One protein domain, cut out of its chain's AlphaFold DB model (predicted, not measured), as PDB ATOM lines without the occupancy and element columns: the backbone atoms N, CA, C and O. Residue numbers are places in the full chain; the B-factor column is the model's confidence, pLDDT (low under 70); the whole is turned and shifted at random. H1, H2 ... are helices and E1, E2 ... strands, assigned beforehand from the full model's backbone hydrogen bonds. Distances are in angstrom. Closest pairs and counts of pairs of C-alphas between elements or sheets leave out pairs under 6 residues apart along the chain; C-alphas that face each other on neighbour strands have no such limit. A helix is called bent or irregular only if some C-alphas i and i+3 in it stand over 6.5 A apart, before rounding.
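This is residues 150 to 336 of the 373 residues of an uncharacterized protein of Photobacterium kishitanii (UniProt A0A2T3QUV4). A strongly twisted sheet of four strands has the long helix H4 along one face, and near the start of E5 a two-stranded ribbon, E1 and E2, reaches away from that sheet to H2 and H3 at its far end. H7 packs on H4, and H1 packs on H7. The printed part has 187 residues, with named elements in the order H1 E1 H2 H3 E2 H4 E3 E4 E5 H5 E6 H6 H7; the class is mixed, helices and strands. The larger sheet, E4 E3 E6 E5, is mixed, the ribbon antiparallel. The whole is compact, with a radius of gyration of the C-alphas of 17.8 A and spans of 51 by 43 by 27 A.

Find C-alpha 150 at (101.848, 107.081, 154.632); from there H1 runs to residue 162, 18.3 A. Next come E1, residues 165 to 170, H2, 175 to 178, H3, 182 to 193, 16.3 A, and E2, 198 to 203. H4, residues 205 to 222, starts at C-alpha 205 (130.254, 109.154, 161.899) and is 25.6 A long. Read on through E3, 226 to 231, E4, 237 to 241, E5, 258 to 263, H5, 266 to 271, E6, 286 to 291, and H6, 298 to 301. H7, residues 320 to 334, 20.8 A, ends at C-alpha 334 (114.343, 112.485, 169.084); it is irregular, with C-alphas 321 and 324 7.4 A apart.

Start at the sheet: E3 and E4 are an antiparallel hairpin (N 228 to O 240, 2.9 A), E3 and E6 are parallel (N 227 to O 286, 2.8 A), and E6 and E5 are antiparallel (N 260 to O 289, 2.8 A). H4 is on one face, making two layers, helix over sheet, at a height over the sheet of 9.5 A; it runs along the strands, at 3 degrees to E6 on the local plane. The closest C-alphas of H4 and E3 are Ser 219 and Val 226, 7.1 A. H5 is only just not on the sheet, with 4 pairs of C-alphas within 10 A. With residues 214 to 218 alone, H4 touches H7, closest C-alphas Leu 218 and Ile 325, 6.8 A, at a steep tilt of 40 degrees, opposite ways. H7 touches H1, closest C-alphas Glu 320 and Ile 150, 7.5 A. Look next at E1 and E2, antiparallel (N 168 to O 200, 2.8 A); the closest C-alphas of E2 and E5 are Gly 202 and His 258, 5.3 A, and those of E2 and H6 are Cys 198 and Pro 298, 6.9 A. H3 touches H2 with residues 184 to 189 alone, closest C-alphas Tyr 185 and Ile 178, 5.6 A. Every O i to N i+4 pair is within hydrogen-bond range in H1, H3, H4 and H5, and 9 of 11 are in H7; H2 and H6 are too short for one.

The C-alphas farthest apart, of Gln 194 and Lys 223, are 52.0 A apart. The printed part has no cut. The links E4 to E5, H5 to E6 and H6 to H7 are long. Mean pLDDT of the printed part is 76.4; 38 residues are under 70, among them 246 to 255, 266 to 275 and 302 to 312.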
ATOM      1  N   ILE A 150     100.519 107.722 154.688       64.56
ATOM      2  CA  ILE A 150     101.848 107.081 154.632       64.56
ATOM      3  C   ILE A 150     102.906 108.021 154.025       64.56
ATOM      4  O   ILE A 150     104.011 108.144 154.551       64.56
ATOM      5  N   GLY A 151     102.540 108.782 152.987       61.34
ATOM      6  CA  GLY A 151     103.429 109.766 152.358       61.34
ATOM      7  C   GLY A 151     103.921 110.881 153.295       61.34
ATOM      8  O   GLY A 151     105.069 111.312 153.185       61.34
ATOM      9  N   GLN A 152     103.107 111.319 154.263       69.12
ATOM     10  CA  GLN A 152     103.520 112.323 155.255       69.12
ATOM     11  C   GLN A 152     104.516 111.742 156.261       69.12
ATOM     12  O   GLN A 152     105.469 112.418 156.656       69.12
ATOM     13  N   ILE A 153     104.329 110.475 156.641       68.62
ATOM     14  CA  ILE A 153     105.242 109.757 157.535       68.62
ATOM     15  C   ILE A 153     106.579 109.542 156.828       68.62
ATOM     16  O   ILE A 153     107.617 109.854 157.403       68.62
ATOM     17  N   HIS A 154     106.562 109.108 155.565       72.69
ATOM     18  CA  HIS A 154     107.772 108.935 154.756       72.69
ATOM     19  C   HIS A 154     108.555 110.240 154.636       72.69
ATOM     20  O   HIS A 154     109.746 110.260 154.929       72.69
ATOM     21  N   SER A 155     107.874 111.338 154.301       71.31
ATOM     22  CA  SER A 155     108.495 112.665 154.193       71.31
ATOM     23  C   SER A 155     109.094 113.129 155.524       71.31
ATOM     24  O   SER A 155     110.175 113.707 155.561       71.31
ATOM     25  N   SER A 156     108.421 112.832 156.638       72.75
ATOM     26  CA  SER A 156     108.899 113.192 157.976       72.75
ATOM     27  C   SER A 156     110.104 112.350 158.402       72.75
ATOM     28  O   SER A 156     111.056 112.884 158.964       72.75
ATOM     29  N   ILE A 157     110.101 111.044 158.112       75.00
ATOM     30  CA  ILE A 157     111.248 110.160 158.365       75.00
ATOM     31  C   ILE A 157     112.434 110.622 157.519       75.00
ATOM     32  O   ILE A 157     113.532 110.790 158.038       75.00
ATOM     33  N   PHE A 158     112.200 110.902 156.240       73.06
ATOM     34  CA  PHE A 158     113.197 111.435 155.322       73.06
ATOM     35  C   PHE A 158     113.812 112.740 155.844       73.06
ATOM     36  O   PHE A 158     115.030 112.866 155.915       73.06
ATOM     37  N   PHE A 159     112.996 113.677 156.327       73.25
ATOM     38  CA  PHE A 159     113.492 114.912 156.933       73.25
ATOM     39  C   PHE A 159     114.395 114.672 158.158       73.25
ATOM     40  O   PHE A 159     115.383 115.377 158.363       73.25
ATOM     41  N   GLU A 160     114.123 113.646 158.966       76.19
ATOM     42  CA  GLU A 160     114.997 113.300 160.093       76.19
ATOM     43  C   GLU A 160     116.343 112.729 159.647       76.19
ATOM     44  O   GLU A 160     117.368 113.050 160.251       76.19
ATOM     45  N   PHE A 161     116.372 111.943 158.571       73.94
ATOM     46  CA  PHE A 161     117.630 111.517 157.962       73.94
ATOM     47  C   PHE A 161     118.396 112.712 157.367       73.94
ATOM     48  O   PHE A 161     119.612 112.776 157.535       73.94
ATOM     49  N   LEU A 162     117.715 113.699 156.764       70.75
ATOM     50  CA  LEU A 162     118.344 114.936 156.268       70.75
ATOM     51  C   LEU A 162     119.056 115.682 157.398       70.75
ATOM     52  O   LEU A 162     120.193 116.116 157.235       70.75
ATOM     53  N   ASN A 163     118.427 115.762 158.574       74.19
ATOM     54  CA  ASN A 163     119.001 116.418 159.751       74.19
ATOM     55  C   ASN A 163     120.272 115.731 160.293       74.19
ATOM     56  O   ASN A 163     120.999 116.335 161.088       74.19
ATOM     57  N   LEU A 164     120.554 114.485 159.890       73.75
ATOM     58  CA  LEU A 164     121.816 113.799 160.194       73.75
ATOM     59  C   LEU A 164     122.942 114.165 159.213       73.75
ATOM     60  O   LEU A 164     124.111 113.912 159.515       73.75
ATOM     61  N   GLY A 165     122.612 114.754 158.062       75.56
ATOM     62  CA  GLY A 165     123.575 115.223 157.075       75.56
ATOM     63  C   GLY A 165     124.459 116.348 157.617       75.56
ATOM     64  O   GLY A 165     124.026 117.234 158.359       75.56
ATOM     65  N   ARG A 166     125.739 116.320 157.248       77.06
ATOM     66  CA  ARG A 166     126.745 117.322 157.607       77.06
ATOM     67  C   ARG A 166     127.526 117.745 156.374       77.06
ATOM     68  O   ARG A 166     128.031 116.903 155.638       77.06
ATOM     69  N   ALA A 167     127.697 119.054 156.219       80.12
ATOM     70  CA  ALA A 167     128.688 119.636 155.327       80.12
ATOM     71  C   ALA A 167     129.972 119.912 156.118       80.12
ATOM     72  O   ALA A 167     129.940 120.577 157.156       80.12
ATOM     73  N   THR A 168     131.101 119.396 155.637       78.69
ATOM     74  CA  THR A 168     132.419 119.627 156.235       78.69
ATOM     75  C   THR A 168     133.316 120.343 155.243       78.69
ATOM     76  O   THR A 168     133.607 119.812 154.173       78.69
ATOM     77  N   GLU A 169     133.781 121.529 155.624       83.75
ATOM     78  CA  GLU A 169     134.734 122.311 154.842       83.75
ATOM     79  C   GLU A 169     136.130 121.669 154.858       83.75
ATOM     80  O   GLU A 169     136.684 121.306 155.908       83.75
ATOM     81  N   ILE A 170     136.721 121.552 153.673       84.81
ATOM     82  CA  ILE A 170     138.112 121.168 153.482       84.81
ATOM     83  C   ILE A 170     138.939 122.456 153.426       84.81
ATOM     84  O   ILE A 170     138.669 123.376 152.667       84.81
ATOM     85  N   THR A 171     139.981 122.506 154.243       84.81
ATOM     86  CA  THR A 171     140.896 123.635 154.385       84.81
ATOM     87  C   THR A 171     142.332 123.169 154.151       84.81
ATOM     88  O   THR A 171     142.648 121.994 154.363       84.81
ATOM     89  N   PRO A 172     143.278 124.070 153.831       81.75
ATOM     90  CA  PRO A 172     144.686 123.693 153.673       81.75
ATOM     91  C   PRO A 172     145.268 122.978 154.904       81.75
ATOM     92  O   PRO A 172     146.134 122.116 154.788       81.75
ATOM     93  N   LYS A 173     144.749 123.292 156.099       79.81
ATOM     94  CA  LYS A 173     145.175 122.679 157.365       79.81
ATOM     95  C   LYS A 173     144.744 121.223 157.503       79.81
ATOM     96  O   LYS A 173     145.395 120.485 158.232       79.81
ATOM     97  N   ASN A 174     143.656 120.823 156.854       78.81
ATOM     98  CA  ASN A 174     143.021 119.522 157.040       78.81
ATOM     99  C   ASN A 174     143.083 118.648 155.762       78.81
ATOM    100  O   ASN A 174     142.804 117.456 155.817       78.81
ATOM    101  N   LEU A 175     143.564 119.213 154.646       80.56
ATOM    102  CA  LEU A 175     143.758 118.548 153.352       80.56
ATOM    103  C   LEU A 175     144.588 117.257 153.447       80.56
ATOM    104  O   LEU A 175     144.306 116.274 152.771       80.56
ATOM    105  N   HIS A 176     145.594 117.220 154.318       77.56
ATOM    106  CA  HIS A 176     146.413 116.024 154.528       77.56
ATOM    107  C   HIS A 176     145.602 114.814 155.038       77.56
ATOM    108  O   HIS A 176     146.013 113.671 154.865       77.56
ATOM    109  N   GLU A 177     144.435 115.032 155.648       73.69
ATOM    110  CA  GLU A 177     143.594 113.956 156.175       73.69
ATOM    111  C   GLU A 177     142.857 113.173 155.071       73.69
ATOM    112  O   GLU A 177     142.417 112.053 155.329       73.69
ATOM    113  N   ILE A 178     142.762 113.711 153.847       74.12
ATOM    114  CA  ILE A 178     142.164 113.031 152.682       74.12
ATOM    115  C   ILE A 178     143.199 112.380 151.748       74.12
ATOM    116  O   ILE A 178     142.820 111.880 150.694       74.12
ATOM    117  N   GLN A 179     144.481 112.322 152.136       64.62
ATOM    118  CA  GLN A 179     145.566 111.732 151.327       64.62
ATOM    119  C   GLN A 179     145.313 110.283 150.890       64.62
ATOM    120  O   GLN A 179     145.759 109.882 149.821       64.62
ATOM    121  N   ASN A 180     144.551 109.513 151.672       64.38
ATOM    122  CA  ASN A 180     144.186 108.134 151.326       64.38
ATOM    123  C   ASN A 180     143.252 108.041 150.103       64.38
ATOM    124  O   ASN A 180     143.070 106.961 149.550       64.38
ATOM    125  N   HIS A 181     142.671 109.163 149.672       72.50
ATOM    126  CA  HIS A 181     141.815 109.271 148.495       72.50
ATOM    127  C   HIS A 181     142.491 110.196 147.490       72.50
ATOM    128  O   HIS A 181     142.167 111.378 147.416       72.50
ATOM    129  N   GLN A 182     143.449 109.658 146.736       75.12
ATOM    130  CA  GLN A 182     144.355 110.439 145.890       75.12
ATOM    131  C   GLN A 182     143.625 111.426 144.963       75.12
ATOM    132  O   GLN A 182     143.938 112.612 144.969       75.12
ATOM    133  N   MET A 183     142.578 110.978 144.266       77.06
ATOM    134  CA  MET A 183     141.785 111.838 143.377       77.06
ATOM    135  C   MET A 183     141.068 112.970 144.131       77.06
ATOM    136  O   MET A 183     141.020 114.106 143.660       77.06
ATOM    137  N   ALA A 184     140.544 112.692 145.329       78.75
ATOM    138  CA  ALA A 184     139.930 113.721 146.161       78.75
ATOM    139  C   ALA A 184     140.992 114.703 146.687       78.75
ATOM    140  O   ALA A 184     140.814 115.915 146.624       78.75
ATOM    141  N   TYR A 185     142.134 114.202 147.152       83.75
ATOM    142  CA  TYR A 185     143.249 115.033 147.598       83.75
ATOM    143  C   TYR A 185     143.741 115.986 146.499       83.75
ATOM    144  O   TYR A 185     143.896 117.182 146.747       83.75
ATOM    145  N   GLU A 186     143.929 115.479 145.280       85.31
ATOM    146  CA  GLU A 186     144.348 116.268 144.119       85.31
ATOM    147  C   GLU A 186     143.302 117.329 143.754       85.31
ATOM    148  O   GLU A 186     143.641 118.506 143.620       85.31
ATOM    149  N   THR A 187     142.025 116.945 143.693       84.00
ATOM    150  CA  THR A 187     140.916 117.856 143.360       84.00
ATOM    151  C   THR A 187     140.768 118.972 144.396       84.00
ATOM    152  O   THR A 187     140.711 120.149 144.041       84.00
ATOM    153  N   ALA A 188     140.770 118.638 145.691       85.50
ATOM    154  CA  ALA A 188     140.709 119.637 146.757       85.50
ATOM    155  C   ALA A 188     141.951 120.535 146.753       85.50
ATOM    156  O   ALA A 188     141.834 121.744 146.940       85.50
ATOM    157  N   GLY A 189     143.137 119.965 146.516       86.25
ATOM    158  CA  GLY A 189     144.385 120.716 146.431       86.25
ATOM    159  C   GLY A 189     144.386 121.734 145.290       86.25
ATOM    160  O   GLY A 189     144.832 122.864 145.488       86.25
ATOM    161  N   LEU A 190     143.858 121.367 144.119       88.12
ATOM    162  CA  LEU A 190     143.706 122.272 142.976       88.12
ATOM    163  C   LEU A 190     142.715 123.402 143.275       88.12
ATOM    164  O   LEU A 190     143.065 124.570 143.097       88.12
ATOM    165  N   LEU A 191     141.530 123.073 143.797       87.00
ATOM    166  CA  LEU A 191     140.497 124.058 144.134       87.00
ATOM    167  C   LEU A 191     140.981 125.068 145.183       87.00
ATOM    168  O   LEU A 191     140.815 126.274 145.009       87.00
ATOM    169  N   LEU A 192     141.653 124.593 146.237       88.69
ATOM    170  CA  LEU A 192     142.193 125.461 147.285       88.69
ATOM    171  C   LEU A 192     143.308 126.381 146.769       88.69
ATOM    172  O   LEU A 192     143.392 127.533 147.188       88.69
ATOM    173  N   ARG A 193     144.161 125.908 145.846       88.88
ATOM    174  CA  ARG A 193     145.208 126.740 145.217       88.88
ATOM    175  C   ARG A 193     144.631 127.853 144.346       88.88
ATOM    176  O   ARG A 193     145.247 128.906 144.239       88.88
ATOM    177  N   GLN A 194     143.463 127.627 143.750       88.44
ATOM    178  CA  GLN A 194     142.736 128.624 142.963       88.44
ATOM    179  C   GLN A 194     141.946 129.619 143.833       88.44
ATOM    180  O   GLN A 194     141.276 130.497 143.298       88.44
ATOM    181  N   GLY A 195     142.023 129.507 145.165       83.75
ATOM    182  CA  GLY A 195     141.273 130.352 146.098       83.75
ATOM    183  C   GLY A 195     139.804 129.948 146.262       83.75
ATOM    184  O   GLY A 195     139.031 130.706 146.842       83.75
ATOM    185  N   GLY A 196     139.411 128.773 145.759       84.12
ATOM    186  CA  GLY A 196     138.068 128.226 145.919       84.12
ATOM    187  C   GLY A 196     137.849 127.579 147.288       84.12
ATOM    188  O   GLY A 196     138.794 127.221 147.990       84.12
ATOM    189  N   ALA A 197     136.578 127.392 147.644       83.75
ATOM    190  CA  ALA A 197     136.168 126.606 148.803       83.75
ATOM    191  C   ALA A 197     135.705 125.214 148.355       83.75
ATOM    192  O   ALA A 197     135.106 125.059 147.289       83.75
ATOM    193  N   CYS A 198     135.982 124.200 149.166       86.88
ATOM    194  CA  CYS A 198     135.624 122.822 148.867       86.88
ATOM    195  C   CYS A 198     135.129 122.109 150.121       86.88
ATOM    196  O   CYS A 198     135.591 122.354 151.236       86.88
ATOM    197  N   TYR A 199     134.157 121.225 149.936       84.81
ATOM    198  CA  TYR A 199     133.439 120.576 151.017       84.81
ATOM    199  C   TYR A 199     133.221 119.107 150.691       84.81
ATOM    200  O   TYR A 199     133.250 118.682 149.536       84.81
ATOM    201  N   LYS A 200     132.951 118.336 151.738       82.12
ATOM    202  CA  LYS A 200     132.267 117.055 151.618       82.12
ATOM    203  C   LYS A 200     130.930 117.148 152.334       82.12
ATOM    204  O   LYS A 200     130.891 117.601 153.481       82.12
ATOM    205  N   VAL A 201     129.866 116.683 151.691       80.94
ATOM    206  CA  VAL A 201     128.537 116.570 152.299       80.94
ATOM    207  C   VAL A 201     128.152 115.101 152.395       80.94
ATOM    208  O   VAL A 201     128.402 114.331 151.474       80.94
ATOM    209  N   GLY A 202     127.586 114.694 153.527       81.88
ATOM    210  CA  GLY A 202     127.114 113.330 153.751       81.88
ATOM    211  C   GLY A 202     126.832 113.069 155.225       81.88
ATOM    212  O   GLY A 202     126.684 114.003 156.014       81.88
ATOM    213  N   PHE A 203     126.800 111.802 155.623       81.19
ATOM    214  CA  PHE A 203     126.656 111.425 157.023       81.19
ATOM    215  C   PHE A 203     128.008 111.417 157.700       81.19
ATOM    216  O   PHE A 203     128.910 110.664 157.318       81.19
ATOM    217  N   ASP A 204     128.132 112.224 158.745       77.94
ATOM    218  CA  ASP A 204     129.233 112.054 159.671       77.94
ATOM    219  C   ASP A 204     129.128 110.696 160.377       77.94
ATOM    220  O   ASP A 204     128.172 109.927 160.247       77.94
ATOM    221  N   VAL A 205     130.152 110.398 161.153       76.38
ATOM    222  CA  VAL A 205     130.254 109.154 161.899       76.38
ATOM    223  C   VAL A 205     129.045 108.898 162.815       76.38
ATOM    224  O   VAL A 205     128.638 107.756 163.025       76.38
ATOM    225  N   VAL A 206     128.474 109.962 163.378       75.94
ATOM    226  CA  VAL A 206     127.312 109.857 164.257       75.94
ATOM    227  C   VAL A 206     126.087 109.475 163.430       75.94
ATOM    228  O   VAL A 206     125.408 108.516 163.789       75.94
ATOM    229  N   GLY A 207     125.848 110.159 162.307       78.50
ATOM    230  CA  GLY A 207     124.786 109.835 161.356       78.50
ATOM    231  C   GLY A 207     124.865 108.390 160.858       78.50
ATOM    232  O   GLY A 207     123.872 107.671 160.935       78.50
ATOM    233  N   GLN A 208     126.053 107.924 160.458       81.25
ATOM    234  CA  GLN A 208     126.273 106.536 160.024       81.25
ATOM    235  C   GLN A 208     125.874 105.530 161.112       81.25
ATOM    236  O   GLN A 208     125.104 104.608 160.848       81.25
ATOM    237  N   ALA A 209     126.307 105.750 162.359       79.00
ATOM    238  CA  ALA A 209     125.983 104.861 163.473       79.00
ATOM    239  C   ALA A 209     124.474 104.793 163.775       79.00
ATOM    240  O   ALA A 209     123.966 103.730 164.141       79.00
ATOM    241  N   TYR A 210     123.749 105.907 163.621       79.44
ATOM    242  CA  TYR A 210     122.290 105.922 163.754       79.44
ATOM    243  C   TYR A 210     121.614 105.083 162.675       79.44
ATOM    244  O   TYR A 210     120.771 104.242 162.993       79.44
ATOM    245  N   ILE A 211     122.003 105.297 161.418       82.38
ATOM    246  CA  ILE A 211     121.399 104.603 160.286       82.38
ATOM    247  C   ILE A 211     121.692 103.104 160.362       82.38
ATOM    248  O   ILE A 211     120.770 102.300 160.250       82.38
ATOM    249  N   GLU A 212     122.936 102.715 160.656       83.75
ATOM    250  CA  GLU A 212     123.280 101.306 160.855       83.75
ATOM    251  C   GLU A 212     122.416 100.672 161.945       83.75
ATOM    252  O   GLU A 212     121.806  99.631 161.718       83.75
ATOM    253  N   ARG A 213     122.311 101.301 163.121       82.50
ATOM    254  CA  ARG A 213     121.521 100.749 164.228       82.50
ATOM    255  C   ARG A 213     120.061 100.533 163.842       82.50
ATOM    256  O   ARG A 213     119.486  99.517 164.223       82.50
ATOM    257  N   LEU A 214     119.471 101.471 163.109       85.00
ATOM    258  CA  LEU A 214     118.107 101.337 162.611       85.00
ATOM    259  C   LEU A 214     117.962 100.122 161.697       85.00
ATOM    260  O   LEU A 214     117.047  99.326 161.892       85.00
ATOM    261  N   ILE A 215     118.890  99.958 160.751       87.25
ATOM    262  CA  ILE A 215     118.909  98.826 159.822       87.25
ATOM    263  C   ILE A 215     119.030  97.507 160.594       87.25
ATOM    264  O   ILE A 215     118.251  96.595 160.337       87.25
ATOM    265  N   TYR A 216     119.903  97.415 161.601       86.88
ATOM    266  CA  TYR A 216     120.021  96.203 162.429       86.88
ATOM    267  C   TYR A 216     118.802  95.943 163.312       86.88
ATOM    268  O   TYR A 216     118.403  94.799 163.503       86.88
ATOM    269  N   LYS A 217     118.167  96.986 163.851       85.38
ATOM    270  CA  LYS A 217     116.936  96.810 164.632       85.38
ATOM    271  C   LYS A 217     115.791  96.315 163.745       85.38
ATOM    272  O   LYS A 217     114.976  95.500 164.181       85.38
ATOM    273  N   LEU A 218     115.735  96.786 162.500       87.50
ATOM    274  CA  LEU A 218     114.828  96.258 161.484       87.50
ATOM    275  C   LEU A 218     115.173  94.805 161.147       87.50
ATOM    276  O   LEU A 218     114.271  93.971 161.145       87.50
ATOM    277  N   SER A 219     116.454  94.496 160.939       87.94
ATOM    278  CA  SER A 219     116.933  93.158 160.582       87.94
ATOM    279  C   SER A 219     116.591  92.130 161.662       87.94
ATOM    280  O   SER A 219     116.044  91.070 161.367       87.94
ATOM    281  N   GLU A 220     116.774  92.474 162.938       86.81
ATOM    282  CA  GLU A 220     116.448  91.606 164.071       86.81
ATOM    283  C   GLU A 220     114.943  91.311 164.175       86.81
ATOM    284  O   GLU A 220     114.540  90.163 164.417       86.81
ATOM    285  N   LYS A 221     114.107  92.342 163.982       85.56
ATOM    286  CA  LYS A 221     112.644  92.236 164.077       85.56
ATOM    287  C   LYS A 221     112.016  91.568 162.852       85.56
ATOM    288  O   LYS A 221     110.990  90.910 162.995       85.56
ATOM    289  N   LYS A 222     112.599  91.747 161.666       86.75
ATOM    290  CA  LYS A 222     112.060  91.258 160.385       86.75
ATOM    291  C   LYS A 222     112.820  90.074 159.799       86.75
ATOM    292  O   LYS A 222     112.400  89.561 158.775       86.75
ATOM    293  N   LYS A 223     113.861  89.606 160.491       87.38
ATOM    294  CA  LYS A 223     114.622  88.384 160.198       87.38
ATOM    295  C   LYS A 223     115.312  88.371 158.829       87.38
ATOM    296  O   LYS A 223     115.498  87.302 158.267       87.38
ATOM    297  N   PHE A 224     115.746  89.536 158.345       88.94
ATOM    298  CA  PHE A 224     116.660  89.631 157.202       88.94
ATOM    299  C   PHE A 224     118.104  89.821 157.681       88.94
ATOM    300  O   PHE A 224     118.336  90.307 158.794       88.94
ATOM    301  N   LYS A 225     119.078  89.462 156.847       90.19
ATOM    302  CA  LYS A 225     120.503  89.694 157.098       90.19
ATOM    303  C   LYS A 225     120.975  90.988 156.449       90.19
ATOM    304  O   LYS A 225     120.394  91.483 155.482       90.19
ATOM    305  N   VAL A 226     122.050  91.541 157.001       89.50
ATOM    306  CA  VAL A 226     122.680  92.764 156.501       89.50
ATOM    307  C   VAL A 226     124.065  92.412 155.982       89.50
ATOM    308  O   VAL A 226     124.897  91.899 156.727       89.50
ATOM    309  N   PHE A 227     124.316  92.716 154.717       89.00
ATOM    310  CA  PHE A 227     125.606  92.540 154.064       89.00
ATOM    311  C   PHE A 227     126.256  93.895 153.818       89.00
ATOM    312  O   PHE A 227     125.576  94.876 153.533       89.00
ATOM    313  N   GLU A 228     127.577  93.962 153.919       87.56
ATOM    314  CA  GLU A 228     128.361  95.139 153.550       87.56
ATOM    315  C   GLU A 228     129.194  94.860 152.308       87.56
ATOM    316  O   GLU A 228     129.906  93.854 152.239       87.56
ATOM    317  N   GLU A 229     129.122  95.785 151.355       85.50
ATOM    318  CA  GLU A 229     130.059  95.837 150.239       85.50
ATOM    319  C   GLU A 229     131.438  96.255 150.744       85.50
ATOM    320  O   GLU A 229     131.609  97.303 151.373       85.50
ATOM    321  N   TYR A 230     132.448  95.452 150.432       80.19
ATOM    322  CA  TYR A 230     133.832  95.783 150.721       80.19
ATOM    323  C   TYR A 230     134.719  95.501 149.515       80.19
ATOM    324  O   TYR A 230     134.446  94.630 148.688       80.19
ATOM    325  N   ARG A 231     135.816  96.253 149.413       74.94
ATOM    326  CA  ARG A 231     136.822  96.020 148.380       74.94
ATOM    327  C   ARG A 231     137.836  95.003 148.884       74.94
ATOM    328  O   ARG A 231     138.489  95.229 149.906       74.94
ATOM    329  N   ARG A 232     137.959  93.883 148.180       75.06
ATOM    330  CA  ARG A 232     138.940  92.837 148.477       75.06
ATOM    331  C   ARG A 232     140.355  93.283 148.089       75.06
ATOM    332  O   ARG A 232     140.556  94.289 147.409       75.06
ATOM    333  N   LYS A 233     141.360  92.519 148.534       74.06
ATOM    334  CA  LYS A 233     142.786  92.779 148.242       74.06
ATOM    335  C   LYS A 233     143.124  92.698 146.749       74.06
ATOM    336  O   LYS A 233     144.071  93.338 146.312       74.06
ATOM    337  N   ASP A 234     142.360  91.910 146.004       75.75
ATOM    338  CA  ASP A 234     142.431  91.755 144.547       75.75
ATOM    339  C   ASP A 234     141.763  92.924 143.790       75.75
ATOM    340  O   ASP A 234     141.859  93.000 142.570       75.75
ATOM    341  N   GLY A 235     141.136  93.872 144.502       71.56
ATOM    342  CA  GLY A 235     140.471  95.044 143.932       71.56
ATOM    343  C   GLY A 235     139.009  94.817 143.545       71.56
ATOM    344  O   GLY A 235     138.324  95.802 143.245       71.56
ATOM    345  N   GLU A 236     138.537  93.569 143.609       79.00
ATOM    346  CA  GLU A 236     137.173  93.147 143.288       79.00
ATOM    347  C   GLU A 236     136.192  93.447 144.433       79.00
ATOM    348  O   GLU A 236     136.574  93.654 145.593       79.00
ATOM    349  N   LEU A 237     134.901  93.467 144.095       79.75
ATOM    350  CA  LEU A 237     133.818  93.633 145.060       79.75
ATOM    351  C   LEU A 237     133.579  92.317 145.815       79.75
ATOM    352  O   LEU A 237     133.436  91.258 145.201       79.75
ATOM    353  N   GLY A 238     133.525  92.395 147.141       82.94
ATOM    354  CA  GLY A 238     133.078  91.321 148.021       82.94
ATOM    355  C   GLY A 238     131.887  91.761 148.867       82.94
ATOM    356  O   GLY A 238     131.690  92.953 149.112       82.94
ATOM    357  N   LEU A 239     131.109  90.786 149.325       85.94
ATOM    358  CA  LEU A 239     130.036  90.973 150.294       85.94
ATOM    359  C   LEU A 239     130.387  90.244 151.581       85.94
ATOM    360  O   LEU A 239     130.836  89.099 151.552       85.94
ATOM    361  N   ARG A 240     130.152  90.899 152.714       86.00
ATOM    362  CA  ARG A 240     130.332  90.287 154.028       86.00
ATOM    363  C   ARG A 240     129.093  90.460 154.878       86.00
ATOM    364  O   ARG A 240     128.663  91.592 155.100       86.00
ATOM    365  N   GLU A 241     128.561  89.351 155.382       86.94
ATOM    366  CA  GLU A 241     127.504  89.369 156.386       86.94
ATOM    367  C   GLU A 241     128.021  90.087 157.630       86.94
ATOM    368  O   GLU A 241     129.095  89.795 158.170       86.94
ATOM    369  N   ARG A 242     127.256  91.067 158.092       83.31
ATOM    370  CA  ARG A 242     127.590  91.814 159.289       83.31
ATOM    371  C   ARG A 242     126.686  91.389 160.430       83.31
ATOM    372  O   ARG A 242     125.465  91.433 160.348       83.31
ATOM    373  N   MET A 243     127.325  91.069 161.547       78.12
ATOM    374  CA  MET A 243     126.648  90.639 162.774       78.12
ATOM    375  C   MET A 243     126.103  91.811 163.607       78.12
ATOM    376  O   MET A 243     125.486  91.593 164.647       78.12
ATOM    377  N   GLY A 244     126.362  93.061 163.203       77.62
ATOM    378  CA  GLY A 244     125.910  94.242 163.931       77.62
ATOM    379  C   GLY A 244     126.466  95.571 163.405       77.62
ATOM    380  O   GLY A 244     127.207  95.615 162.416       77.62
ATOM    381  N   PRO A 245     126.138  96.687 164.079       75.56
ATOM    382  CA  PRO A 245     126.723  97.990 163.784       75.56
ATOM    383  C   PRO A 245     128.249  97.937 163.934       75.56
ATOM    384  O   PRO A 245     128.778  97.397 164.905       75.56
ATOM    385  N   CYS A 246     128.968  98.492 162.967       68.75
ATOM    386  CA  CYS A 246     130.429  98.419 162.841       68.75
ATOM    387  C   CYS A 246     131.028  99.766 162.448       68.75
ATOM    388  O   CYS A 246     132.232  99.812 162.198       68.75
ATOM    389  N   THR A 247     130.237 100.849 162.398       65.25
ATOM    390  CA  THR A 247     130.752 102.201 162.160       65.25
ATOM    391  C   THR A 247     131.932 102.446 163.104       65.25
ATOM    392  O   THR A 247     131.773 102.608 164.319       65.25
ATOM    393  N   THR A 248     133.144 102.425 162.545       54.78
ATOM    394  CA  THR A 248     134.382 102.723 163.262       54.78
ATOM    395  C   THR A 248     134.673 104.190 163.064       54.78
ATOM    396  O   THR A 248     134.531 104.766 161.988       54.78
ATOM    397  N   TYR A 249     134.936 104.857 164.170       52.81
ATOM    398  CA  TYR A 249     134.214 106.092 164.363       52.81
ATOM    399  C   TYR A 249     135.269 107.178 164.493       52.81
ATOM    400  O   TYR A 249     135.743 107.577 165.543       52.81
ATOM    401  N   SER A 250     135.839 107.462 163.317       51.50
ATOM    402  CA  SER A 250     137.165 108.048 163.192       51.50
ATOM    403  C   SER A 250     137.237 109.392 163.920       51.50
ATOM    404  O   SER A 250     136.287 110.171 163.992       51.50
ATOM    405  N   SER A 251     138.390 109.671 164.525       43.03
ATOM    406  CA  SER A 251     138.574 110.861 165.368       43.03
ATOM    407  C   SER A 251     138.493 112.202 164.616       43.03
ATOM    408  O   SER A 251     138.624 113.257 165.251       43.03
ATOM    409  N   ARG A 252     138.287 112.180 163.294       55.44
ATOM    410  CA  ARG A 252     138.471 113.313 162.382       55.44
ATOM    411  C   ARG A 252     137.165 113.648 161.664       55.44
ATOM    412  O   ARG A 252     136.465 112.768 161.181       55.44
ATOM    413  N   SER A 253     136.841 114.936 161.605       51.97
ATOM    414  CA  SER A 253     135.549 115.449 161.132       51.97
ATOM    415  C   SER A 253     135.345 115.377 159.617       51.97
ATOM    416  O   SER A 253     134.235 115.606 159.168       51.97
ATOM    417  N   ILE A 254     136.381 115.065 158.831       57.28
ATOM    418  CA  ILE A 254     136.323 115.075 157.354       57.28
ATOM    419  C   ILE A 254     135.754 113.770 156.774       57.28
ATOM    420  O   ILE A 254     135.441 113.692 155.586       57.28
ATOM    421  N   TYR A 255     135.581 112.739 157.602       68.06
ATOM    422  CA  TYR A 255     135.002 111.464 157.179       68.06
ATOM    423  C   TYR A 255     133.475 111.519 157.235       68.06
ATOM    424  O   TYR A 255     132.842 110.908 158.096       68.06
ATOM    425  N   VAL A 256     132.896 112.286 156.317       76.56
ATOM    426  CA  VAL A 256     131.491 112.135 155.938       76.56
ATOM    427  C   VAL A 256     131.395 111.107 154.812       76.56
ATOM    428  O   VAL A 256     132.277 111.062 153.952       76.56
ATOM    429  N   ARG A 257     130.359 110.266 154.836       80.44
ATOM    430  CA  ARG A 257     130.113 109.217 153.835       80.44
ATOM    431  C   ARG A 257     128.698 109.288 153.297       80.44
ATOM    432  O   ARG A 257     127.783 109.713 154.002       80.44
ATOM    433  N   HIS A 258     128.527 108.860 152.058       84.62
ATOM    434  CA  HIS A 258     127.212 108.575 151.492       84.62
ATOM    435  C   HIS A 258     126.821 107.143 151.824       84.62
ATOM    436  O   HIS A 258     127.687 106.299 152.058       84.62
ATOM    437  N   LEU A 259     125.520 106.885 151.874       85.44
ATOM    438  CA  LEU A 259     124.971 105.555 152.086       85.44
ATOM    439  C   LEU A 259     124.329 105.069 150.791       85.44
ATOM    440  O   LEU A 259     123.470 105.733 150.221       85.44
ATOM    441  N   LYS A 260     124.699 103.875 150.364       85.38
ATOM    442  CA  LYS A 260     123.972 103.109 149.361       85.38
ATOM    443  C   LYS A 260     123.340 101.909 150.041       85.38
ATOM    444  O   LYS A 260     124.013 101.228 150.813       85.38
ATOM    445  N   MET A 261     122.052 101.691 149.805       85.75
ATOM    446  CA  MET A 261     121.320 100.575 150.394       85.75
ATOM    447  C   MET A 261     120.476  99.890 149.334       85.75
ATOM    448  O   MET A 261     119.541 100.476 148.820       85.75
ATOM    449  N   GLU A 262     120.746  98.627 149.050       85.06
ATOM    450  CA  GLU A 262     120.026  97.877 148.027       85.06
ATOM    451  C   GLU A 262     119.480  96.578 148.609       85.06
ATOM    452  O   GLU A 262     120.000  96.038 149.587       85.06
ATOM    453  N   LYS A 263     118.423  96.043 147.997       83.94
ATOM    454  CA  LYS A 263     118.076  94.643 148.234       83.94
ATOM    455  C   LYS A 263     119.129  93.752 147.596       83.94
ATOM    456  O   LYS A 263     119.552  93.998 146.464       83.94
ATOM    457  N   ALA A 264     119.468  92.670 148.281       80.88
ATOM    458  CA  ALA A 264     120.151  91.557 147.661       80.88
ATOM    459  C   ALA A 264     119.336  91.096 146.443       80.88
ATOM    460  O   ALA A 264     118.135  90.839 146.518       80.88
ATOM    461  N   CYS A 265     119.978  91.070 145.283       71.12
ATOM    462  CA  CYS A 265     119.332  90.746 144.023       71.12
ATOM    463  C   CYS A 265     120.105  89.643 143.311       71.12
ATOM    464  O   CYS A 265     121.275  89.384 143.606       71.12
ATOM    465  N   LYS A 266     119.464  89.023 142.315       58.19
ATOM    466  CA  LYS A 266     120.083  87.964 141.508       58.19
ATOM    467  C   LYS A 266     121.416  88.376 140.890       58.19
ATOM    468  O   LYS A 266     122.230  87.499 140.672       58.19
ATOM    469  N   HIS A 267     121.657  89.667 140.647       63.00
ATOM    470  CA  HIS A 267     122.940  90.163 140.140       63.00
ATOM    471  C   HIS A 267     124.087  89.949 141.139       63.00
ATOM    472  O   HIS A 267     125.144  89.465 140.748       63.00
ATOM    473  N   TYR A 268     123.871  90.209 142.432       62.16
ATOM    474  CA  TYR A 268     124.857  89.878 143.466       62.16
ATOM    475  C   TYR A 268     125.078  88.368 143.563       62.16
ATOM    476  O   TYR A 268     126.210  87.923 143.693       62.16
ATOM    477  N   ILE A 269     124.007  87.583 143.433       58.50
ATOM    478  CA  ILE A 269     124.040  86.119 143.543       58.50
ATOM    479  C   ILE A 269     124.688  85.456 142.310       58.50
ATOM    480  O   ILE A 269     125.301  84.401 142.437       58.50
ATOM    481  N   SER A 270     124.556  86.042 141.113       54.66
ATOM    482  CA  SER A 270     125.014  85.446 139.850       54.66
ATOM    483  C   SER A 270     126.372  85.954 139.361       54.66
ATOM    484  O   SER A 270     127.056  85.225 138.644       54.66
ATOM    485  N   VAL A 271     126.766  87.181 139.720       60.53
ATOM    486  CA  VAL A 271     128.040  87.791 139.292       60.53
ATOM    487  C   VAL A 271     129.151  87.577 140.317       60.53
ATOM    488  O   VAL A 271     130.318  87.449 139.945       60.53
ATOM    489  N   LEU A 272     128.821  87.509 141.608       63.91
ATOM    490  CA  LEU A 272     129.806  87.217 142.642       63.91
ATOM    491  C   LEU A 272     129.941  85.702 142.794       63.91
ATOM    492  O   LEU A 272     128.973  85.002 143.074       63.91
ATOM    493  N   THR A 273     131.156  85.180 142.613       61.62
ATOM    494  CA  THR A 273     131.445  83.776 142.927       61.62
ATOM    495  C   THR A 273     131.170  83.495 144.413       61.62
ATOM    496  O   THR A 273     131.301  84.409 145.227       61.62
ATOM    497  N   PRO A 274     130.846  82.250 144.814       62.84
ATOM    498  CA  PRO A 274     130.564  81.910 146.216       62.84
ATOM    499  C   PRO A 274     131.674  82.337 147.189       62.84
ATOM    500  O   PRO A 274     131.406  82.741 148.311       62.84
ATOM    501  N   GLU A 275     132.930  82.341 146.733       63.03
ATOM    502  CA  GLU A 275     134.095  82.810 147.497       63.03
ATOM    503  C   GLU A 275     134.105  84.325 147.778       63.03
ATOM    504  O   GLU A 275     134.927  84.801 148.562       63.03
ATOM    505  N   ARG A 276     133.253  85.105 147.103       71.56
ATOM    506  CA  ARG A 276     133.128  86.565 147.245       71.56
ATOM    507  C   ARG A 276     132.010  86.975 148.200       71.56
ATOM    508  O   ARG A 276     131.906  88.165 148.488       71.56
ATOM    509  N   VAL A 277     131.210  86.027 148.688       77.62
ATOM    510  CA  VAL A 277     130.140  86.270 149.658       77.62
ATOM    511  C   VAL A 277     130.477  85.533 150.953       77.62
ATOM    512  O   VAL A 277     130.416  84.311 151.036       77.62
ATOM    513  N   GLU A 278     130.851  86.283 151.985       80.38
ATOM    514  CA  GLU A 278     131.020  85.749 153.337       80.38
ATOM    515  C   GLU A 278     129.648  85.696 154.025       80.38
ATOM    516  O   GLU A 278     129.247  86.654 154.684       80.38
ATOM    517  N   GLY A 279     128.914  84.596 153.828       75.56
ATOM    518  CA  GLY A 279     127.594  84.350 154.421       75.56
ATOM    519  C   GLY A 279     126.599  83.740 153.430       75.56
ATOM    520  O   GLY A 279     126.859  83.659 152.232       75.56
ATOM    521  N   GLU A 280     125.443  83.309 153.929       81.50
ATOM    522  CA  GLU A 280     124.339  82.832 153.080       81.50
ATOM    523  C   GLU A 280     123.407  84.001 152.750       81.50
ATOM    524  O   GLU A 280     122.748  84.516 153.657       81.50
ATOM    525  N   LEU A 281     123.390  84.410 151.476       80.75
ATOM    526  CA  LEU A 281     122.634  85.551 150.952       80.75
ATOM    527  C   LEU A 281     121.264  85.115 150.404       80.75
ATOM    528  O   LEU A 281     121.179  84.196 149.588       80.75
ATOM    529  N   SER A 282     120.209  85.821 150.801       82.38
ATOM    530  CA  SER A 282     118.826  85.678 150.327       82.38
ATOM    531  C   SER A 282     118.356  86.944 149.602       82.38
ATOM    532  O   SER A 282     118.843  88.031 149.884       82.38
ATOM    533  N   GLU A 283     117.363  86.847 148.709       81.50
ATOM    534  CA  GLU A 283     116.753  88.008 148.021       81.50
ATOM    535  C   GLU A 283     116.007  88.973 148.971       81.50
ATOM    536  O   GLU A 283     115.630  90.088 148.595       81.50
ATOM    537  N   GLU A 284     115.764  88.550 150.213       81.38
ATOM    538  CA  GLU A 284     115.159  89.381 151.259       81.38
ATOM    539  C   GLU A 284     116.186  90.208 152.047       81.38
ATOM    540  O   GLU A 284     115.798  91.138 152.761       81.38
ATOM    541  N   ASP A 285     117.476  89.904 151.893       87.25
ATOM    542  CA  ASP A 285     118.558  90.557 152.622       87.25
ATOM    543  C   ASP A 285     118.864  91.953 152.074       87.25
ATOM    544  O   ASP A 285     118.538  92.308 150.937       87.25
ATOM    545  N   ILE A 286     119.502  92.772 152.909       88.06
ATOM    546  CA  ILE A 286     119.867  94.147 152.567       88.06
ATOM    547  C   ILE A 286     121.382  94.253 152.446       88.06
ATOM    548  O   ILE A 286     122.118  93.836 153.339       88.06
ATOM    549  N   VAL A 287     121.840  94.868 151.362       87.50
ATOM    550  CA  VAL A 287     123.237  95.228 151.129       87.50
ATOM    551  C   VAL A 287     123.412  96.716 151.418       87.50
ATOM    552  O   VAL A 287     122.677  97.548 150.889       87.50
ATOM    553  N   ILE A 288     124.380  97.059 152.266       88.12
ATOM    554  CA  ILE A 288     124.755  98.437 152.589       88.12
ATOM    555  C   ILE A 288     126.177  98.743 152.119       88.12
ATOM    556  O   ILE A 288     127.077  97.908 152.204       88.12
ATOM    557  N   ASN A 289     126.402  99.977 151.684       86.06
ATOM    558  CA  ASN A 289     127.725 100.492 151.364       86.06
ATOM    559  C   ASN A 289     127.849 101.942 151.839       86.06
ATOM    560  O   ASN A 289     127.081 102.811 151.424       86.06
ATOM    561  N   PHE A 290     128.832 102.204 152.703       82.62
ATOM    562  CA  PHE A 290     129.224 103.562 153.062       82.62
ATOM    563  C   PHE A 290     130.464 103.964 152.274       82.62
ATOM    564  O   PHE A 290     131.573 103.533 152.597       82.62
ATOM    565  N   TYR A 291     130.287 104.840 151.293       80.25
ATOM    566  CA  TYR A 291     131.356 105.254 150.390       80.25
ATOM    567  C   TYR A 291     131.736 106.721 150.582       80.25
ATOM    568  O   TYR A 291     130.969 107.537 151.105       80.25
ATOM    569  N   ASP A 292     132.964 107.052 150.191       77.56
ATOM    570  CA  ASP A 292     133.469 108.411 150.309       77.56
ATOM    571  C   ASP A 292     132.856 109.310 149.230       77.56
ATOM    572  O   ASP A 292     132.884 108.959 148.048       77.56
ATOM    573  N   PRO A 293     132.327 110.481 149.615       76.88
ATOM    574  CA  PRO A 293     131.669 111.369 148.683       76.88
ATOM    575  C   PRO A 293     132.686 112.122 147.834       76.88
ATOM    576  O   PRO A 293     133.826 112.377 148.256       76.88
ATOM    577  N   TYR A 294     132.231 112.540 146.656       78.94
ATOM    578  CA  TYR A 294     132.954 113.484 145.816       78.94
ATOM    579  C   TYR A 294     133.106 114.842 146.514       78.94
ATOM    580  O   TYR A 294     132.346 115.197 147.417       78.94
ATOM    581  N   ILE A 295     134.117 115.601 146.095       83.69
ATOM    582  CA  ILE A 295     134.306 116.974 146.568       83.69
ATOM    583  C   ILE A 295     133.278 117.872 145.908       83.69
ATOM    584  O   ILE A 295     133.104 117.819 144.692       83.69
ATOM    585  N   GLN A 296     132.650 118.709 146.725       82.00
ATOM    586  CA  GLN A 296     131.635 119.655 146.300       82.00
ATOM    587  C   GLN A 296     132.093 121.096 146.528       82.00
ATOM    588  O   GLN A 296     132.783 121.400 147.506       82.00
ATOM    589  N   THR A 297     131.707 121.988 145.627       82.75
ATOM    590  CA  THR A 297     131.895 123.442 145.743       82.75
ATOM    591  C   THR A 297     130.657 124.104 146.375       82.75
ATOM    592  O   THR A 297     129.592 123.489 146.388       82.75
ATOM    593  N   PRO A 298     130.745 125.332 146.929       81.00
ATOM    594  CA  PRO A 298     129.605 126.010 147.562       81.00
ATOM    595  C   PRO A 298     128.324 126.033 146.721       81.00
ATOM    596  O   PRO A 298     127.231 125.834 147.238       81.00
ATOM    597  N   ASP A 299     128.460 126.241 145.415       77.56
ATOM    598  CA  ASP A 299     127.371 126.269 144.437       77.56
ATOM    599  C   ASP A 299     126.707 124.900 144.220       77.56
ATOM    600  O   ASP A 299     125.552 124.836 143.804       77.56
ATOM    601  N   GLN A 300     127.408 123.812 144.547       75.31
ATOM    602  CA  GLN A 300     126.885 122.444 144.526       75.31
ATOM    603  C   GLN A 300     126.252 122.034 145.861       75.31
ATOM    604  O   GLN A 300     125.583 121.004 145.926       75.31
ATOM    605  N   ILE A 301     126.472 122.810 146.928       73.50
ATOM    606  CA  ILE A 301     125.986 122.503 148.282       73.50
ATOM    607  C   ILE A 301     124.557 122.999 148.492       73.50
ATOM    608  O   ILE A 301     123.899 122.537 149.419       73.50
ATOM    609  N   ASP A 302     124.050 123.870 147.620       59.28
ATOM    610  CA  ASP A 302     122.765 124.516 147.857       59.28
ATOM    611  C   ASP A 302     121.915 124.646 146.589       59.28
ATOM    612  O   ASP A 302     121.934 125.672 145.910       59.28
ATOM    613  N   LYS A 303     121.137 123.590 146.301       47.53
ATOM    614  CA  LYS A 303     119.815 123.658 145.652       47.53
ATOM    615  C   LYS A 303     118.932 122.503 146.157       47.53
ATOM    616  O   LYS A 303     118.943 121.429 145.573       47.53
ATOM    617  N   GLN A 304     118.141 122.794 147.195       43.12
ATOM    618  CA  GLN A 304     116.956 122.061 147.685       43.12
ATOM    619  C   GLN A 304     117.193 120.727 148.408       43.12
ATOM    620  O   GLN A 304     117.633 119.770 147.793       43.12
ATOM    621  N   ASP A 305     116.818 120.672 149.697       48.41
ATOM    622  CA  ASP A 305     115.896 119.712 150.355       48.41
ATOM    623  C   ASP A 305     115.899 118.210 149.973       48.41
ATOM    624  O   ASP A 305     114.988 117.470 150.348       48.41
ATOM    625  N   GLN A 306     116.902 117.713 149.255       50.38
ATOM    626  CA  GLN A 306     116.934 116.372 148.688       50.38
ATOM    627  C   GLN A 306     118.083 115.571 149.298       50.38
ATOM    628  O   GLN A 306     119.255 115.932 149.232       50.38
ATOM    629  N   LEU A 307     117.702 114.459 149.924       49.16
ATOM    630  CA  LEU A 307     118.558 113.426 150.522       49.16
ATOM    631  C   LEU A 307     119.062 112.436 149.459       49.16
ATOM    632  O   LEU A 307     120.023 111.711 149.703       49.16
ATOM    633  N   GLU A 308     118.432 112.433 148.276       50.06
ATOM    634  CA  GLU A 308     118.779 111.584 147.127       50.06
ATOM    635  C   GLU A 308     120.256 111.643 146.688       50.06
ATOM    636  O   GLU A 308     120.755 110.601 146.268       50.06
ATOM    637  N   PRO A 309     121.024 112.749 146.839       54.25
ATOM    638  CA  PRO A 309     122.448 112.723 146.515       54.25
ATOM    639  C   PRO A 309     123.294 111.965 147.551       54.25
ATOM    640  O   PRO A 309     124.459 111.682 147.282       54.25
ATOM    641  N   TYR A 310     122.758 111.689 148.748       61.66
ATOM    642  CA  TYR A 310     123.524 111.214 149.911       61.66
ATOM    643  C   TYR A 310     123.080 109.840 150.421       61.66
ATOM    644  O   TYR A 310     123.858 109.150 151.088       61.66
ATOM    645  N   THR A 311     121.843 109.448 150.112       67.06
ATOM    646  CA  THR A 311     121.311 108.098 150.301       67.06
ATOM    647  C   THR A 311     120.710 107.599 149.000       67.06
ATOM    648  O   THR A 311     119.751 108.206 148.521       67.06
ATOM    649  N   SER A 312     121.189 106.479 148.470       69.75
ATOM    650  CA  SER A 312     120.462 105.775 147.410       69.75
ATOM    651  C   SER A 312     119.530 104.723 148.019       69.75
ATOM    652  O   SER A 312     119.903 104.033 148.971       69.75
ATOM    653  N   ASP A 313     118.314 104.630 147.469       73.81
ATOM    654  CA  ASP A 313     117.357 103.541 147.716       73.81
ATOM    655  C   ASP A 313     116.888 103.367 149.176       73.81
ATOM    656  O   ASP A 313     116.567 102.271 149.642       73.81
ATOM    657  N   LEU A 314     116.714 104.481 149.903       73.81
ATOM    658  CA  LEU A 314     116.126 104.468 151.255       73.81
ATOM    659  C   LEU A 314     114.710 103.852 151.295       73.81
ATOM    660  O   LEU A 314     114.255 103.370 152.334       73.81
ATOM    661  N   SER A 315     114.024 103.819 150.148       72.50
ATOM    662  CA  SER A 315     112.727 103.166 149.940       72.50
ATOM    663  C   SER A 315     112.720 101.683 150.333       72.50
ATOM    664  O   SER A 315     111.670 101.160 150.710       72.50
ATOM    665  N   VAL A 316     113.880 101.012 150.336       76.94
ATOM    666  CA  VAL A 316     114.015  99.608 150.754       76.94
ATOM    667  C   VAL A 316     113.553  99.395 152.202       76.94
ATOM    668  O   VAL A 316     112.933  98.365 152.490       76.94
ATOM    669  N   ILE A 317     113.792 100.372 153.091       76.31
ATOM    670  CA  ILE A 317     113.395 100.311 154.509       76.31
ATOM    671  C   ILE A 317     112.146 101.136 154.835       76.31
ATOM    672  O   ILE A 317     111.552 100.917 155.884       76.31
ATOM    673  N   LEU A 318     111.695 102.036 153.959       74.06
ATOM    674  CA  LEU A 318     110.479 102.843 154.157       74.06
ATOM    675  C   LEU A 318     109.195 102.102 153.736       74.06
ATOM    676  O   LEU A 318     108.298 102.683 153.135       74.06
ATOM    677  N   LYS A 319     109.102 100.799 154.010       75.50
ATOM    678  CA  LYS A 319     107.885 100.022 153.735       75.50
ATOM    679  C   LYS A 319     106.896 100.152 154.886       75.50
ATOM    680  O   LYS A 319     107.309 100.265 156.039       75.50
ATOM    681  N   GLU A 320     105.605 100.034 154.580       69.81
ATOM    682  CA  GLU A 320     104.528 100.091 155.577       69.81
ATOM    683  C   GLU A 320     104.758  99.102 156.734       69.81
ATOM    684  O   GLU A 320     104.683  99.475 157.904       69.81
ATOM    685  N   ASP A 321     105.205  97.884 156.411       76.56
ATOM    686  CA  ASP A 321     105.525  96.829 157.380       76.56
ATOM    687  C   ASP A 321     106.629  97.193 158.386       76.56
ATOM    688  O   ASP A 321     106.789  96.508 159.406       76.56
ATOM    689  N   TYR A 322     107.432  98.217 158.086       80.31
ATOM    690  CA  TYR A 322     108.569  98.679 158.882       80.31
ATOM    691  C   TYR A 322     108.267  99.977 159.639       80.31
ATOM    692  O   TYR A 322     109.020 100.322 160.552       80.31
ATOM    693  N   LEU A 323     107.158 100.664 159.335       78.38
ATOM    694  CA  LEU A 323     106.841 101.984 159.892       78.38
ATOM    695  C   LEU A 323     106.766 101.994 161.418       78.38
ATOM    696  O   LEU A 323     107.347 102.881 162.037       78.38
ATOM    697  N   ASP A 324     106.127 100.995 162.033       77.44
ATOM    698  CA  ASP A 324     106.011 100.921 163.497       77.44
ATOM    699  C   ASP A 324     107.407 100.888 164.163       77.44
ATOM    700  O   ASP A 324     107.644 101.543 165.178       77.44
ATOM    701  N   ILE A 325     108.367 100.182 163.553       81.69
ATOM    702  CA  ILE A 325     109.745 100.056 164.055       81.69
ATOM    703  C   ILE A 325     110.535 101.343 163.808       81.69
ATOM    704  O   ILE A 325     111.278 101.789 164.686       81.69
ATOM    705  N   LEU A 326     110.370 101.940 162.624       80.50
ATOM    706  CA  LEU A 326     111.012 103.198 162.253       80.50
ATOM    707  C   LEU A 326     110.579 104.332 163.184       80.50
ATOM    708  O   LEU A 326     111.424 105.040 163.725       80.50
ATOM    709  N   VAL A 327     109.272 104.476 163.414       80.19
ATOM    710  CA  VAL A 327     108.708 105.510 164.288       80.19
ATOM    711  C   VAL A 327     109.182 105.323 165.726       80.19
ATOM    712  O   VAL A 327     109.576 106.301 166.359       80.19
ATOM    713  N   GLU A 328     109.199 104.089 166.237       81.75
ATOM    714  CA  GLU A 328     109.711 103.780 167.578       81.75
ATOM    715  C   GLU A 328     111.174 104.223 167.739       81.75
ATOM    716  O   GLU A 328     111.529 104.906 168.702       81.75
ATOM    717  N   GLU A 329     112.036 103.855 166.789       82.19
ATOM    718  CA  GLU A 329     113.470 104.127 166.891       82.19
ATOM    719  C   GLU A 329     113.795 105.614 166.670       82.19
ATOM    720  O   GLU A 329     114.561 106.197 167.440       82.19
ATOM    721  N   ILE A 330     113.140 106.268 165.706       83.44
ATOM    722  CA  ILE A 330     113.284 107.712 165.469       83.44
ATOM    723  C   ILE A 330     112.757 108.506 166.667       83.44
ATOM    724  O   ILE A 330     113.422 109.437 167.124       83.44
ATOM    725  N   SER A 331     111.613 108.114 167.234       84.19
ATOM    726  CA  SER A 331     111.087 108.705 168.468       84.19
ATOM    727  C   SER A 331     112.096 108.582 169.610       84.19
ATOM    728  O   SER A 331     112.411 109.567 170.291       84.19
ATOM    729  N   TYR A 332     112.674 107.393 169.812       83.25
ATOM    730  CA  TYR A 332     113.694 107.182 170.836       83.25
ATOM    731  C   TYR A 332     114.895 108.123 170.648       83.25
ATOM    732  O   TYR A 332     115.368 108.713 171.623       83.25
ATOM    733  N   TRP A 333     115.354 108.345 169.415       80.00
ATOM    734  CA  TRP A 333     116.439 109.290 169.127       80.00
ATOM    735  C   TRP A 333     116.047 110.739 169.398       80.00
ATOM    736  O   TRP A 333     116.768 111.468 170.088       80.00
ATOM    737  N   GLN A 334     114.886 111.147 168.897       83.81
ATOM    738  CA  GLN A 334     114.343 112.485 169.084       83.81
ATOM    739  C   GLN A 334     114.109 112.815 170.558       83.81
ATOM    740  O   GLN A 334     114.217 113.973 170.967       83.81
ATOM    741  N   SER A 335     113.891 111.802 171.396       85.12
ATOM    742  CA  SER A 335     113.731 111.976 172.836       85.12
ATOM    743  C   SER A 335     114.906 112.675 173.527       85.12
ATOM    744  O   SER A 335     114.745 113.220 174.623       85.12
ATOM    745  N   TRP A 336     116.075 112.692 172.883       82.75
ATOM    746  CA  TRP A 336     117.306 113.308 173.379       82.75
ATOM    747  C   TRP A 336     117.589 114.692 172.798       82.75
ATOM    748  O   TRP A 336     118.467 115.406 173.294       82.75
TER     749      TRP A 336